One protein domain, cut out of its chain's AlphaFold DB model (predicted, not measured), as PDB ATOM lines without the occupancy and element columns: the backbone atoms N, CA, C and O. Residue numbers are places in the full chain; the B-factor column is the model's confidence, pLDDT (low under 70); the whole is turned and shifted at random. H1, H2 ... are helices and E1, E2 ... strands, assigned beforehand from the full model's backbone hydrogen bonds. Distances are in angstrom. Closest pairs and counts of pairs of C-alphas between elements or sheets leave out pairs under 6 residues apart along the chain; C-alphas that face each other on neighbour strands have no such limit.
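AT A GLANCE: This is residues 19 to 84 and 117 to 135 of the 135 residues of an uncharacterized protein of Olleya sp. Hel_I_94 (UniProt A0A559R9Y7). A single twisted, curled sheet of six antiparallel strands has one short helix, H1, over one of its faces, toward the E1 end. The turns at Thr 55 and Glu 69 lie at the ends of its longest axis. The printed part has 85 residues, in the order H1 E1 E2 E3 E4 E5 E6; the sheet runs E1 E2 E3 E4 E6 E5, and the class is mostly strand. It is compact, with a radius of gyration of the C-alphas of 13.4 A and spans of 42 by 34 by 24 A.

HOW THE PARTS SIT: E3, residues 57 to 64, and E4, residues 75 to 83, form a hairpin; N 61 and O 79 are 2.8 A apart. E2, residues 45 to 52, is a hairpin with E3, with N 49 and O 60 at 3.1 A. E1, residues 36 to 39, is an edge strand and a hairpin with E2, with N 38 and O 46 at 3.0 A. E1 to E4 are a meander, each strand the antiparallel neighbour of the one before. On the other side of E4 comes E6, residues 124 to 131, with N 80 and O 127 at 2.8 A. E5, residues 117 to 121, is the other edge strand and a hairpin with E6, with N 119 and O 126 at 2.9 A. H1, residues 25 to 31, is on the sheet at a height of 9.5 A, over E2 and only just not over E3, on which 2 of its 7 C-alphas fall. It runs along the strands, at 16 degrees to E2 on the local plane; the closest C-alphas, of Leu 28 and Ile 47, are 7.8 A apart. In H1 every O i to N i+4 pair is within hydrogen-bond range.

IN THESE COORDINATES: H1 begins at C-alpha 25 (151.578, 136.792, 105.269), and E6 ends at C-alpha 131 (155.791, 132.542, 120.418). E2 is 23.5 A long, E3 22.3 A, E4 23.2 A and E6 23.1 A.

THE WHOLE: The two C-alphas farthest apart, of Thr 55 and Glu 69, are 42.3 A apart. Residues 85 to 116 are not printed; C-alphas 84 and 117 are 14.1 A apart across the cut. Of the links printed whole, none is long. In this model pLDDT is under 70 at residues 19 to 20 and 133 to 135.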
ATOM      1  N   ALA A  19     144.884 131.776 117.367       52.19
ATOM      2  CA  ALA A  19     145.571 133.034 117.277       52.19
ATOM      3  C   ALA A  19     146.009 133.405 115.855       52.19
ATOM      4  O   ALA A  19     146.603 132.619 115.142       52.19
ATOM      5  N   GLN A  20     145.838 134.678 115.506       65.69
ATOM      6  CA  GLN A  20     146.436 135.310 114.323       65.69
ATOM      7  C   GLN A  20     147.965 135.105 114.220       65.69
ATOM      8  O   GLN A  20     148.540 135.353 113.166       65.69
ATOM      9  N   ILE A  21     148.631 134.664 115.298       84.62
ATOM     10  CA  ILE A  21     150.038 134.250 115.267       84.62
ATOM     11  C   ILE A  21     150.151 132.859 114.631       84.62
ATOM     12  O   ILE A  21     149.347 131.978 114.904       84.62
ATOM     13  N   GLY A  22     151.156 132.647 113.793       85.88
ATOM     14  CA  GLY A  22     151.337 131.433 112.998       85.88
ATOM     15  C   GLY A  22     150.661 131.488 111.627       85.88
ATOM     16  O   GLY A  22     150.962 130.658 110.777       85.88
ATOM     17  N   PHE A  23     149.802 132.479 111.358       91.38
ATOM     18  CA  PHE A  23     149.283 132.692 110.007       91.38
ATOM     19  C   PHE A  23     150.362 133.250 109.093       91.38
ATOM     20  O   PHE A  23     151.179 134.084 109.492       91.38
ATOM     21  N   THR A  24     150.341 132.797 107.845       93.94
ATOM     22  CA  THR A  24     151.248 133.309 106.833       93.94
ATOM     23  C   THR A  24     150.838 134.707 106.376       93.94
ATOM     24  O   THR A  24     149.667 135.098 106.464       93.94
ATOM     25  N   LYS A  25     151.805 135.466 105.857       94.25
ATOM     26  CA  LYS A  25     151.578 136.792 105.269       94.25
ATOM     27  C   LYS A  25     150.479 136.750 104.205       94.25
ATOM     28  O   LYS A  25     149.580 137.588 104.233       94.25
ATOM     29  N   THR A  26     150.510 135.754 103.315       94.75
ATOM     30  CA  THR A  26     149.491 135.593 102.265       94.75
ATOM     31  C   THR A  26     148.119 135.355 102.877       94.75
ATOM     32  O   THR A  26     147.160 136.035 102.517       94.75
ATOM     33  N   LYS A  27     148.028 134.466 103.875       94.12
ATOM     34  CA  LYS A  27     146.755 134.150 104.526       94.12
ATOM     35  C   LYS A  27     146.114 135.376 105.178       94.12
ATOM     36  O   LYS A  27     144.896 135.538 105.098       94.12
ATOM     37  N   LEU A  28     146.914 136.231 105.812       92.56
ATOM     38  CA  LEU A  28     146.434 137.468 106.433       92.56
ATOM     39  C   LEU A  28     145.893 138.452 105.388       92.56
ATOM     40  O   LEU A  28     144.794 138.973 105.558       92.56
ATOM     41  N   ILE A  29     146.622 138.642 104.287       94.06
ATOM     42  CA  ILE A  29     146.230 139.525 103.177       94.06
ATOM     43  C   ILE A  29     144.929 139.056 102.513       94.06
ATOM     44  O   ILE A  29     144.057 139.863 102.199       94.06
ATOM     45  N   GLU A  30     144.771 137.746 102.320       94.06
ATOM     46  CA  GLU A  30     143.551 137.173 101.744       94.06
ATOM     47  C   GLU A  30     142.340 137.301 102.677       94.06
ATOM     48  O   GLU A  30     141.206 137.425 102.211       94.06
ATOM     49  N   SER A  31     142.576 137.254 103.991       92.44
ATOM     50  CA  SER A  31     141.514 137.246 105.005       92.44
ATOM     51  C   SER A  31     141.034 138.652 105.381       92.44
ATOM     52  O   SER A  31     139.894 138.798 105.823       92.44
ATOM     53  N   HIS A  32     141.860 139.684 105.186       92.38
ATOM     54  CA  HIS A  32     141.580 141.049 105.634       92.38
ATOM     55  C   HIS A  32     141.787 142.046 104.496       92.38
ATOM     56  O   HIS A  32     142.909 142.423 104.190       92.38
ATOM     57  N   LYS A  33     140.703 142.492 103.850       88.50
ATOM     58  CA  LYS A  33     140.782 143.396 102.684       88.50
ATOM     59  C   LYS A  33     141.238 144.816 103.029       88.50
ATOM     60  O   LYS A  33     141.705 145.528 102.146       88.50
ATOM     61  N   ASP A  34     141.076 145.222 104.281       92.31
ATOM     62  CA  ASP A  34     141.462 146.523 104.833       92.31
ATOM     63  C   ASP A  34     142.918 146.556 105.327       92.31
ATOM     64  O   ASP A  34     143.337 147.537 105.948       92.31
ATOM     65  N   TYR A  35     143.687 145.494 105.062       95.56
ATOM     66  CA  TYR A  35     145.047 145.386 105.558       95.56
ATOM     67  C   TYR A  35     145.945 146.536 105.086       95.56
ATOM     68  O   TYR A  35     145.829 147.056 103.972       95.56
ATOM     69  N   LYS A  36     146.912 146.888 105.932       97.19
ATOM     70  CA  LYS A  36     148.035 147.763 105.584       97.19
ATOM     71  C   LYS A  36     149.338 147.092 105.981       97.19
ATOM     72  O   LYS A  36     149.400 146.423 107.006       97.19
ATOM     73  N   MET A  37     150.356 147.273 105.150       96.81
ATOM     74  CA  MET A  37     151.725 146.838 105.412       96.81
ATOM     75  C   MET A  37     152.544 148.040 105.855       96.81
ATOM     76  O   MET A  37     152.430 149.103 105.242       96.81
ATOM     77  N   ASP A  38     153.393 147.850 106.855       96.50
ATOM     78  CA  ASP A  38     154.350 148.860 107.296       96.50
ATOM     79  C   ASP A  38     155.584 148.184 107.923       96.50
ATOM     80  O   ASP A  38     155.647 146.949 108.019       96.50
ATOM     81  N   ILE A  39     156.588 148.976 108.290       96.44
ATOM     82  CA  ILE A  39     157.870 148.516 108.830       96.44
ATOM     83  C   ILE A  39     158.175 149.314 110.098       96.44
ATOM     84  O   ILE A  39     158.052 150.535 110.122       96.44
ATOM     85  N   THR A  40     158.558 148.626 111.170       93.56
ATOM     86  CA  THR A  40     159.010 149.280 112.406       93.56
ATOM     87  C   THR A  40     160.378 149.946 112.232       93.56
ATOM     88  O   THR A  40     161.136 149.612 111.324       93.56
ATOM     89  N   ASP A  41     160.755 150.839 113.149       94.12
ATOM     90  CA  ASP A  41     162.065 151.513 113.115       94.12
ATOM     91  C   ASP A  41     163.262 150.535 113.140       94.12
ATOM     92  O   ASP A  41     164.333 150.847 112.620       94.12
ATOM     93  N   ASP A  42     163.087 149.345 113.723       91.62
ATOM     94  CA  ASP A  42     164.072 148.256 113.762       91.62
ATOM     95  C   ASP A  42     163.976 147.283 112.568       91.62
ATOM     96  O   ASP A  42     164.679 146.274 112.533       91.62
ATOM     97  N   GLY A  43     163.159 147.599 111.558       93.50
ATOM     98  CA  GLY A  43     163.116 146.885 110.279       93.50
ATOM     99  C   GLY A  43     162.177 145.678 110.233       93.50
ATOM    100  O   GLY A  43     162.264 144.877 109.301       93.50
ATOM    101  N   ILE A  44     161.276 145.526 111.205       94.50
ATOM    102  CA  ILE A  44     160.331 144.407 111.268       94.50
ATOM    103  C   ILE A  44     159.078 144.770 110.473       94.50
ATOM    104  O   ILE A  44     158.339 145.689 110.821       94.50
ATOM    105  N   GLU A  45     158.815 144.022 109.401       96.94
ATOM    106  CA  GLU A  45     157.559 144.144 108.661       96.94
ATOM    107  C   GLU A  45     156.371 143.729 109.538       96.94
ATOM    108  O   GLU A  45     156.418 142.715 110.241       96.94
ATOM    109  N   TYR A  46     155.266 144.461 109.442       96.75
ATOM    110  CA  TYR A  46     154.012 144.074 110.076       96.75
ATOM    111  C   TYR A  46     152.801 144.376 109.193       96.75
ATOM    112  O   TYR A  46     152.815 145.269 108.344       96.75
ATOM    113  N   ILE A  47     151.741 143.593 109.401       97.31
ATOM    114  CA  ILE A  47     150.422 143.795 108.801       97.31
ATOM    115  C   ILE A  47     149.485 144.338 109.870       97.31
ATOM    116  O   ILE A  47     149.388 143.760 110.952       97.31
ATOM    117  N   THR A  48     148.737 145.388 109.550       97.19
ATOM    118  CA  THR A  48     147.636 145.873 110.388       97.19
ATOM    119  C   THR A  48     146.292 145.695 109.717       97.19
ATOM    120  O   THR A  48     146.208 145.894 108.510       97.19
ATOM    121  N   TYR A  49     145.251 145.407 110.488       95.88
ATOM    122  CA  TYR A  49     143.860 145.342 110.030       95.88
ATOM    123  C   TYR A  49     142.906 145.554 111.211       95.88
ATOM    124  O   TYR A  49     143.326 145.531 112.374       95.88
ATOM    125  N   THR A  50     141.626 145.766 110.914       94.69
ATOM    126  CA  THR A  50     140.575 145.965 111.916       94.69
ATOM    127  C   THR A  50     139.599 144.796 111.900       94.69
ATOM    128  O   THR A  50     139.157 144.351 110.843       94.69
ATOM    129  N   LEU A  51     139.245 144.299 113.083       91.88
ATOM    130  CA  LEU A  51     138.104 143.409 113.260       91.88
ATOM    131  C   LEU A  51     136.944 144.209 113.848       91.88
ATOM    132  O   LEU A  51     137.091 144.861 114.882       91.88
ATOM    133  N   GLU A  52     135.804 144.157 113.172       91.94
ATOM    134  CA  GLU A  52     134.572 144.812 113.602       91.94
ATOM    135  C   GLU A  52     133.758 143.835 114.457       91.94
ATOM    136  O   GLU A  52     133.389 142.750 114.000       91.94
ATOM    137  N   PHE A  53     133.491 144.219 115.703       88.62
ATOM    138  CA  PHE A  53     132.538 143.553 116.585       88.62
ATOM    139  C   PHE A  53     131.315 144.454 116.768       88.62
ATOM    140  O   PHE A  53     131.389 145.668 116.585       88.62
ATOM    141  N   ASP A  54     130.186 143.878 117.187       90.50
ATOM    142  CA  ASP A  54     128.919 144.613 117.335       90.50
ATOM    143  C   ASP A  54     129.032 145.870 118.219       90.50
ATOM    144  O   ASP A  54     128.299 146.841 118.032       90.50
ATOM    145  N   THR A  55     129.933 145.854 119.207       89.75
ATOM    146  CA  THR A  55     130.048 146.897 120.236       89.75
ATOM    147  C   THR A  55     131.376 147.651 120.225       89.75
ATOM    148  O   THR A  55     131.488 148.670 120.911       89.75
ATOM    149  N   TYR A  56     132.379 147.189 119.478       90.88
ATOM    150  CA  TYR A  56     133.692 147.826 119.396       90.88
ATOM    151  C   TYR A  56     134.479 147.349 118.174       90.88
ATOM    152  O   TYR A  56     134.165 146.340 117.558       90.88
ATOM    153  N   ASN A  57     135.565 148.056 117.871       91.62
ATOM    154  CA  ASN A  57     136.550 147.612 116.893       91.62
ATOM    155  C   ASN A  57     137.812 147.140 117.615       91.62
ATOM    156  O   ASN A  57     138.294 147.823 118.523       91.62
ATOM    157  N   GLN A  58     138.357 146.002 117.191       94.31
ATOM    158  CA  GLN A  58     139.687 145.544 117.583       94.31
ATOM    159  C   GLN A  58     140.667 145.915 116.474       94.31
ATOM    160  O   GLN A  58     140.546 145.450 115.339       94.31
ATOM    161  N   PHE A  59     141.673 146.717 116.804       95.88
ATOM    162  CA  PHE A  59     142.805 146.939 115.914       95.88
ATOM    163  C   PHE A  59     143.860 145.861 116.146       95.88
ATOM    164  O   PHE A  59     144.212 145.572 117.291       95.88
ATOM    165  N   VAL A  60     144.396 145.293 115.069       96.38
ATOM    166  CA  VAL A  60     145.414 144.245 115.133       96.38
ATOM    167  C   VAL A  60     146.652 144.690 114.375       96.38
ATOM    168  O   VAL A  60     146.550 145.126 113.234       96.38
ATOM    169  N   ALA A  61     147.820 144.522 114.989       96.81
ATOM    170  CA  ALA A  61     149.120 144.588 114.334       96.81
ATOM    171  C   ALA A  61     149.830 143.240 114.482       96.81
ATOM    172  O   ALA A  61     150.117 142.792 115.593       96.81
ATOM    173  N   CYS A  62     150.111 142.591 113.360       96.00
ATOM    174  CA  CYS A  62     150.785 141.310 113.266       96.00
ATOM    175  C   CYS A  62     152.203 141.504 112.714       96.00
ATOM    176  O   CYS A  62     152.377 141.847 111.547       96.00
ATOM    177  N   TYR A  63     153.209 141.256 113.547       96.00
ATOM    178  CA  TYR A  63     154.622 141.350 113.194       96.00
ATOM    179  C   TYR A  63     155.081 140.060 112.518       96.00
ATOM    180  O   TYR A  63     154.828 138.954 113.016       96.00
ATOM    181  N   LEU A  64     155.754 140.211 111.383       95.38
ATOM    182  CA  LEU A  64     156.148 139.121 110.506       95.38
ATOM    183  C   LEU A  64     157.566 138.640 110.810       95.38
ATOM    184  O   LEU A  64     158.441 139.416 111.184       95.38
ATOM    185  N   THR A  65     157.803 137.340 110.639       94.12
ATOM    186  CA  THR A  65     159.152 136.778 110.702       94.12
ATOM    187  C   THR A  65     160.058 137.414 109.653       94.12
ATOM    188  O   THR A  65     159.600 137.928 108.626       94.12
ATOM    189  N   GLU A  66     161.366 137.321 109.892       92.56
ATOM    190  CA  GLU A  66     162.375 137.687 108.904       92.56
ATOM    191  C   GLU A  66     162.120 136.988 107.571       92.56
ATOM    192  O   GLU A  66     161.724 135.818 107.512       92.56
ATOM    193  N   LYS A  67     162.367 137.721 106.488       92.19
ATOM    194  CA  LYS A  67     162.271 137.185 105.140       92.19
ATOM    195  C   LYS A  67     163.480 136.293 104.866       92.19
ATOM    196  O   LYS A  67     164.610 136.773 104.838       92.19
ATOM    197  N   LYS A  68     163.229 135.009 104.618       91.62
ATOM    198  CA  LYS A  68     164.240 134.020 104.228       91.62
ATOM    199  C   LYS A  68     163.933 133.482 102.836       91.62
ATOM    200  O   LYS A  68     162.775 133.420 102.427       91.62
ATOM    201  N   GLU A  69     164.970 133.150 102.077       91.19
ATOM    202  CA  GLU A  69     164.803 132.637 100.717       91.19
ATOM    203  C   GLU A  69     164.047 131.303 100.736       91.19
ATOM    204  O   GLU A  69     164.426 130.376 101.445       91.19
ATOM    205  N   GLY A  70     162.957 131.220  99.972       88.44
ATOM    206  CA  GLY A  70     162.117 130.022  99.901       88.44
ATOM    207  C   GLY A  70     161.167 129.807 101.086       88.44
ATOM    208  O   GLY A  70     160.403 128.845 101.053       88.44
ATOM    209  N   GLU A  71     161.157 130.690 102.090       92.19
ATOM    210  CA  GLU A  71     160.251 130.600 103.242       92.19
ATOM    211  C   GLU A  71     159.214 131.729 103.229       92.19
ATOM    212  O   GLU A  71     159.527 132.903 103.007       92.19
ATOM    213  N   GLU A  72     157.957 131.380 103.496       93.12
ATOM    214  CA  GLU A  72     156.898 132.370 103.657       93.12
ATOM    215  C   GLU A  72     156.988 133.029 105.036       93.12
ATOM    216  O   GLU A  72     157.141 132.363 106.059       93.12
ATOM    217  N   GLN A  73     156.858 134.356 105.076       93.81
ATOM    218  CA  GLN A  73     156.810 135.076 106.342       93.81
ATOM    219  C   GLN A  73     155.539 134.724 107.118       93.81
ATOM    220  O   GLN A  73     154.444 134.650 106.552       93.81
ATOM    221  N   MET A  74     155.679 134.577 108.431       94.06
ATOM    222  CA  MET A  74     154.579 134.247 109.332       94.06
ATOM    223  C   MET A  74     154.426 135.295 110.425       94.06
ATOM    224  O   MET A  74     155.398 135.909 110.858       94.06
ATOM    225  N   CYS A  75     153.209 135.454 110.925       94.38
ATOM    226  CA  CYS A  75     152.933 136.253 112.105       94.38
ATOM    227  C   CYS A  75     153.568 135.616 113.346       94.38
ATOM    228  O   CYS A  75     153.090 134.582 113.805       94.38
ATOM    229  N   TYR A  76     154.621 136.185 113.925       93.12
ATOM    230  CA  TYR A  76     155.249 135.594 115.125       93.12
ATOM    231  C   TYR A  76     154.859 136.300 116.426       93.12
ATOM    232  O   TYR A  76     155.044 135.753 117.518       93.12
ATOM    233  N   LYS A  77     154.326 137.516 116.308       94.56
ATOM    234  CA  LYS A  77     153.836 138.338 117.407       94.56
ATOM    235  C   LYS A  77     152.652 139.147 116.908       94.56
ATOM    236  O   LYS A  77     152.697 139.684 115.807       94.56
ATOM    237  N   ALA A  78     151.626 139.283 117.732       95.56
ATOM    238  CA  ALA A  78     150.508 140.166 117.447       95.56
ATOM    239  C   ALA A  78     150.190 141.053 118.650       95.56
ATOM    240  O   ALA A  78     150.259 140.610 119.799       95.56
ATOM    241  N   LEU A  79     149.844 142.301 118.358       96.31
ATOM    242  CA  LEU A  79     149.278 143.274 119.280       96.31
ATOM    243  C   LEU A  79     147.821 143.504 118.881       96.31
ATOM    244  O   LEU A  79     147.546 143.839 117.733       96.31
ATOM    245  N   MET A  80     146.913 143.342 119.834       96.81
ATOM    246  CA  MET A  80     145.496 143.665 119.691       96.81
ATOM    247  C   MET A  80     145.184 144.848 120.607       96.81
ATOM    248  O   MET A  80     145.626 144.863 121.759       96.81
ATOM    249  N   ILE A  81     144.470 145.841 120.085       97.12
ATOM    250  CA  ILE A  81     144.064 147.049 120.807       97.12
ATOM    251  C   ILE A  81     142.545 147.154 120.746       97.12
ATOM    252  O   ILE A  81     141.958 147.161 119.663       97.12
ATOM    253  N   GLU A  82     141.932 147.249 121.917       95.19
ATOM    254  CA  GLU A  82     140.483 147.296 122.117       95.19
ATOM    255  C   GLU A  82     140.139 148.298 123.222       95.19
ATOM    256  O   GLU A  82     141.029 148.711 123.972       95.19
ATOM    257  N   PRO A  83     138.863 148.668 123.409       96.81
ATOM    258  CA  PRO A  83     138.453 149.420 124.588       96.81
ATOM    259  C   PRO A  83     138.806 148.689 125.892       96.81
ATOM    260  O   PRO A  83     138.701 147.468 126.003       96.81
ATOM    261  N   SER A  84     139.179 149.441 126.930       97.19
ATOM    262  CA  SER A  84     139.518 148.873 128.249       97.19
ATOM    263  C   SER A  84     138.392 148.057 128.907       97.19
ATOM    264  O   SER A  84     138.686 147.252 129.796       97.19
ATOM    265  N   LYS A 117     149.978 138.406 127.066       97.69
ATOM    266  CA  LYS A 117     150.109 139.521 128.008       97.69
ATOM    267  C   LYS A 117     148.945 140.472 127.827       97.69
ATOM    268  O   LYS A 117     148.670 140.878 126.701       97.69
ATOM    269  N   VAL A 118     148.321 140.863 128.931       97.81
ATOM    270  CA  VAL A 118     147.260 141.874 128.944       97.81
ATOM    271  C   VAL A 118     147.747 143.098 129.710       97.81
ATOM    272  O   VAL A 118     148.326 142.979 130.789       97.81
ATOM    273  N   SER A 119     147.516 144.290 129.176       98.00
ATOM    274  CA  SER A 119     147.754 145.544 129.892       98.00
ATOM    275  C   SER A 119     146.701 146.585 129.532       98.00
ATOM    276  O   SER A 119     145.988 146.449 128.543       98.00
ATOM    277  N   VAL A 120     146.577 147.620 130.362       97.88
ATOM    278  CA  VAL A 120     145.670 148.744 130.113       97.88
ATOM    279  C   VAL A 120     146.500 150.011 129.983       97.88
ATOM    280  O   VAL A 120     147.301 150.317 130.868       97.88
ATOM    281  N   LYS A 121     146.321 150.744 128.882       97.38
ATOM    282  CA  LYS A 121     147.016 152.009 128.621       97.38
ATOM    283  C   LYS A 121     146.117 152.940 127.813       97.38
ATOM    284  O   LYS A 121     145.500 152.505 126.849       97.38
ATOM    285  N   ASP A 122     146.053 154.211 128.207       95.62
ATOM    286  CA  ASP A 122     145.308 155.263 127.497       95.62
ATOM    287  C   ASP A 122     143.855 154.856 127.169       95.62
ATOM    288  O   ASP A 122     143.386 155.007 126.045       95.62
ATOM    289  N   SER A 123     143.152 154.289 128.159       95.38
ATOM    290  CA  SER A 123     141.778 153.757 128.049       95.38
ATOM    291  C   SER A 123     141.588 152.550 127.118       95.38
ATOM    292  O   SER A 123     140.449 152.116 126.921       95.38
ATOM    293  N   ASN A 124     142.673 151.955 126.624       96.94
ATOM    294  CA  ASN A 124     142.655 150.752 125.797       96.94
ATOM    295  C   ASN A 124     143.113 149.517 126.581       96.94
ATOM    296  O   ASN A 124     144.000 149.604 127.433       96.94
ATOM    297  N   CYS A 125     142.529 148.367 126.257       97.19
ATOM    298  CA  CYS A 125     143.058 147.042 126.547       97.19
ATOM    299  C   CYS A 125     144.058 146.671 125.445       97.19
ATOM    300  O   CYS A 125     143.748 146.761 124.256       97.19
ATOM    301  N   LEU A 126     145.263 146.276 125.843       98.00
ATOM    302  CA  LEU A 126     146.313 145.810 124.952       98.00
ATOM    303  C   LEU A 126     146.530 144.331 125.231       98.00
ATOM    304  O   LEU A 126     146.887 143.956 126.349       98.00
ATOM    305  N   VAL A 127     146.370 143.504 124.204       96.94
ATOM    306  CA  VAL A 127     146.661 142.074 124.285       96.94
ATOM    307  C   VAL A 127     147.800 141.752 123.338       96.94
ATOM    308  O   VAL A 127     147.676 141.868 122.120       96.94
ATOM    309  N   ILE A 128     148.933 141.353 123.907       96.06
ATOM    310  CA  ILE A 128     150.114 140.944 123.155       96.06
ATOM    311  C   ILE A 128     150.222 139.429 123.240       96.06
ATOM    312  O   ILE A 128     150.235 138.871 124.334       96.06
ATOM    313  N   LYS A 129     150.356 138.776 122.091       94.31
ATOM    314  CA  LYS A 129     150.608 137.336 121.989       94.31
ATOM    315  C   LYS A 129     151.834 137.077 121.125       94.31
ATOM    316  O   LYS A 129     152.007 137.738 120.102       94.31
ATOM    317  N   TYR A 130     152.701 136.164 121.544       94.00
ATOM    318  CA  TYR A 130     153.934 135.845 120.822       94.00
ATOM    319  C   TYR A 130     154.415 134.430 121.131       94.00
ATOM    320  O   TYR A 130     154.154 133.914 122.218       94.00
ATOM    321  N   PHE A 131     155.129 133.822 120.180       91.56
ATOM    322  CA  PHE A 131     155.791 132.542 120.418       91.56
ATOM    323  C   PHE A 131     156.850 132.685 121.508       91.56
ATOM    324  O   PHE A 131     157.726 133.550 121.416       91.56
ATOM    325  N   ASP A 132     156.780 131.809 122.502       86.31
ATOM    326  CA  ASP A 132     157.800 131.635 123.522       86.31
ATOM    327  C   ASP A 132     159.004 130.935 122.896       86.31
ATOM    328  O   ASP A 132     159.177 129.720 122.977       86.31
ATOM    329  N   ARG A 133     159.808 131.705 122.163       69.62
ATOM    330  CA  ARG A 133     161.150 131.264 121.803       69.62
ATOM    331  C   ARG A 133     161.931 131.325 123.107       69.62
ATOM    332  O   ARG A 133     162.093 132.424 123.630       69.62
ATOM    333  N   GLU A 134     162.295 130.165 123.649       41.50
ATOM    334  CA  GLU A 134     163.060 130.065 124.896       41.50
ATOM    335  C   GLU A 134     164.179 131.121 124.929       41.50
ATOM    336  O   GLU A 134     164.916 131.279 123.952       41.50
ATOM    337  N   LEU A 135     164.223 131.881 126.030       37.56
ATOM    338  CA  LEU A 135     165.314 132.794 126.384       37.56
ATOM    339  C   LEU A 135     166.652 132.055 126.467       37.56
ATOM    340  O   LEU A 135     166.672 130.964 127.081       37.56
TER     341      LEU A 135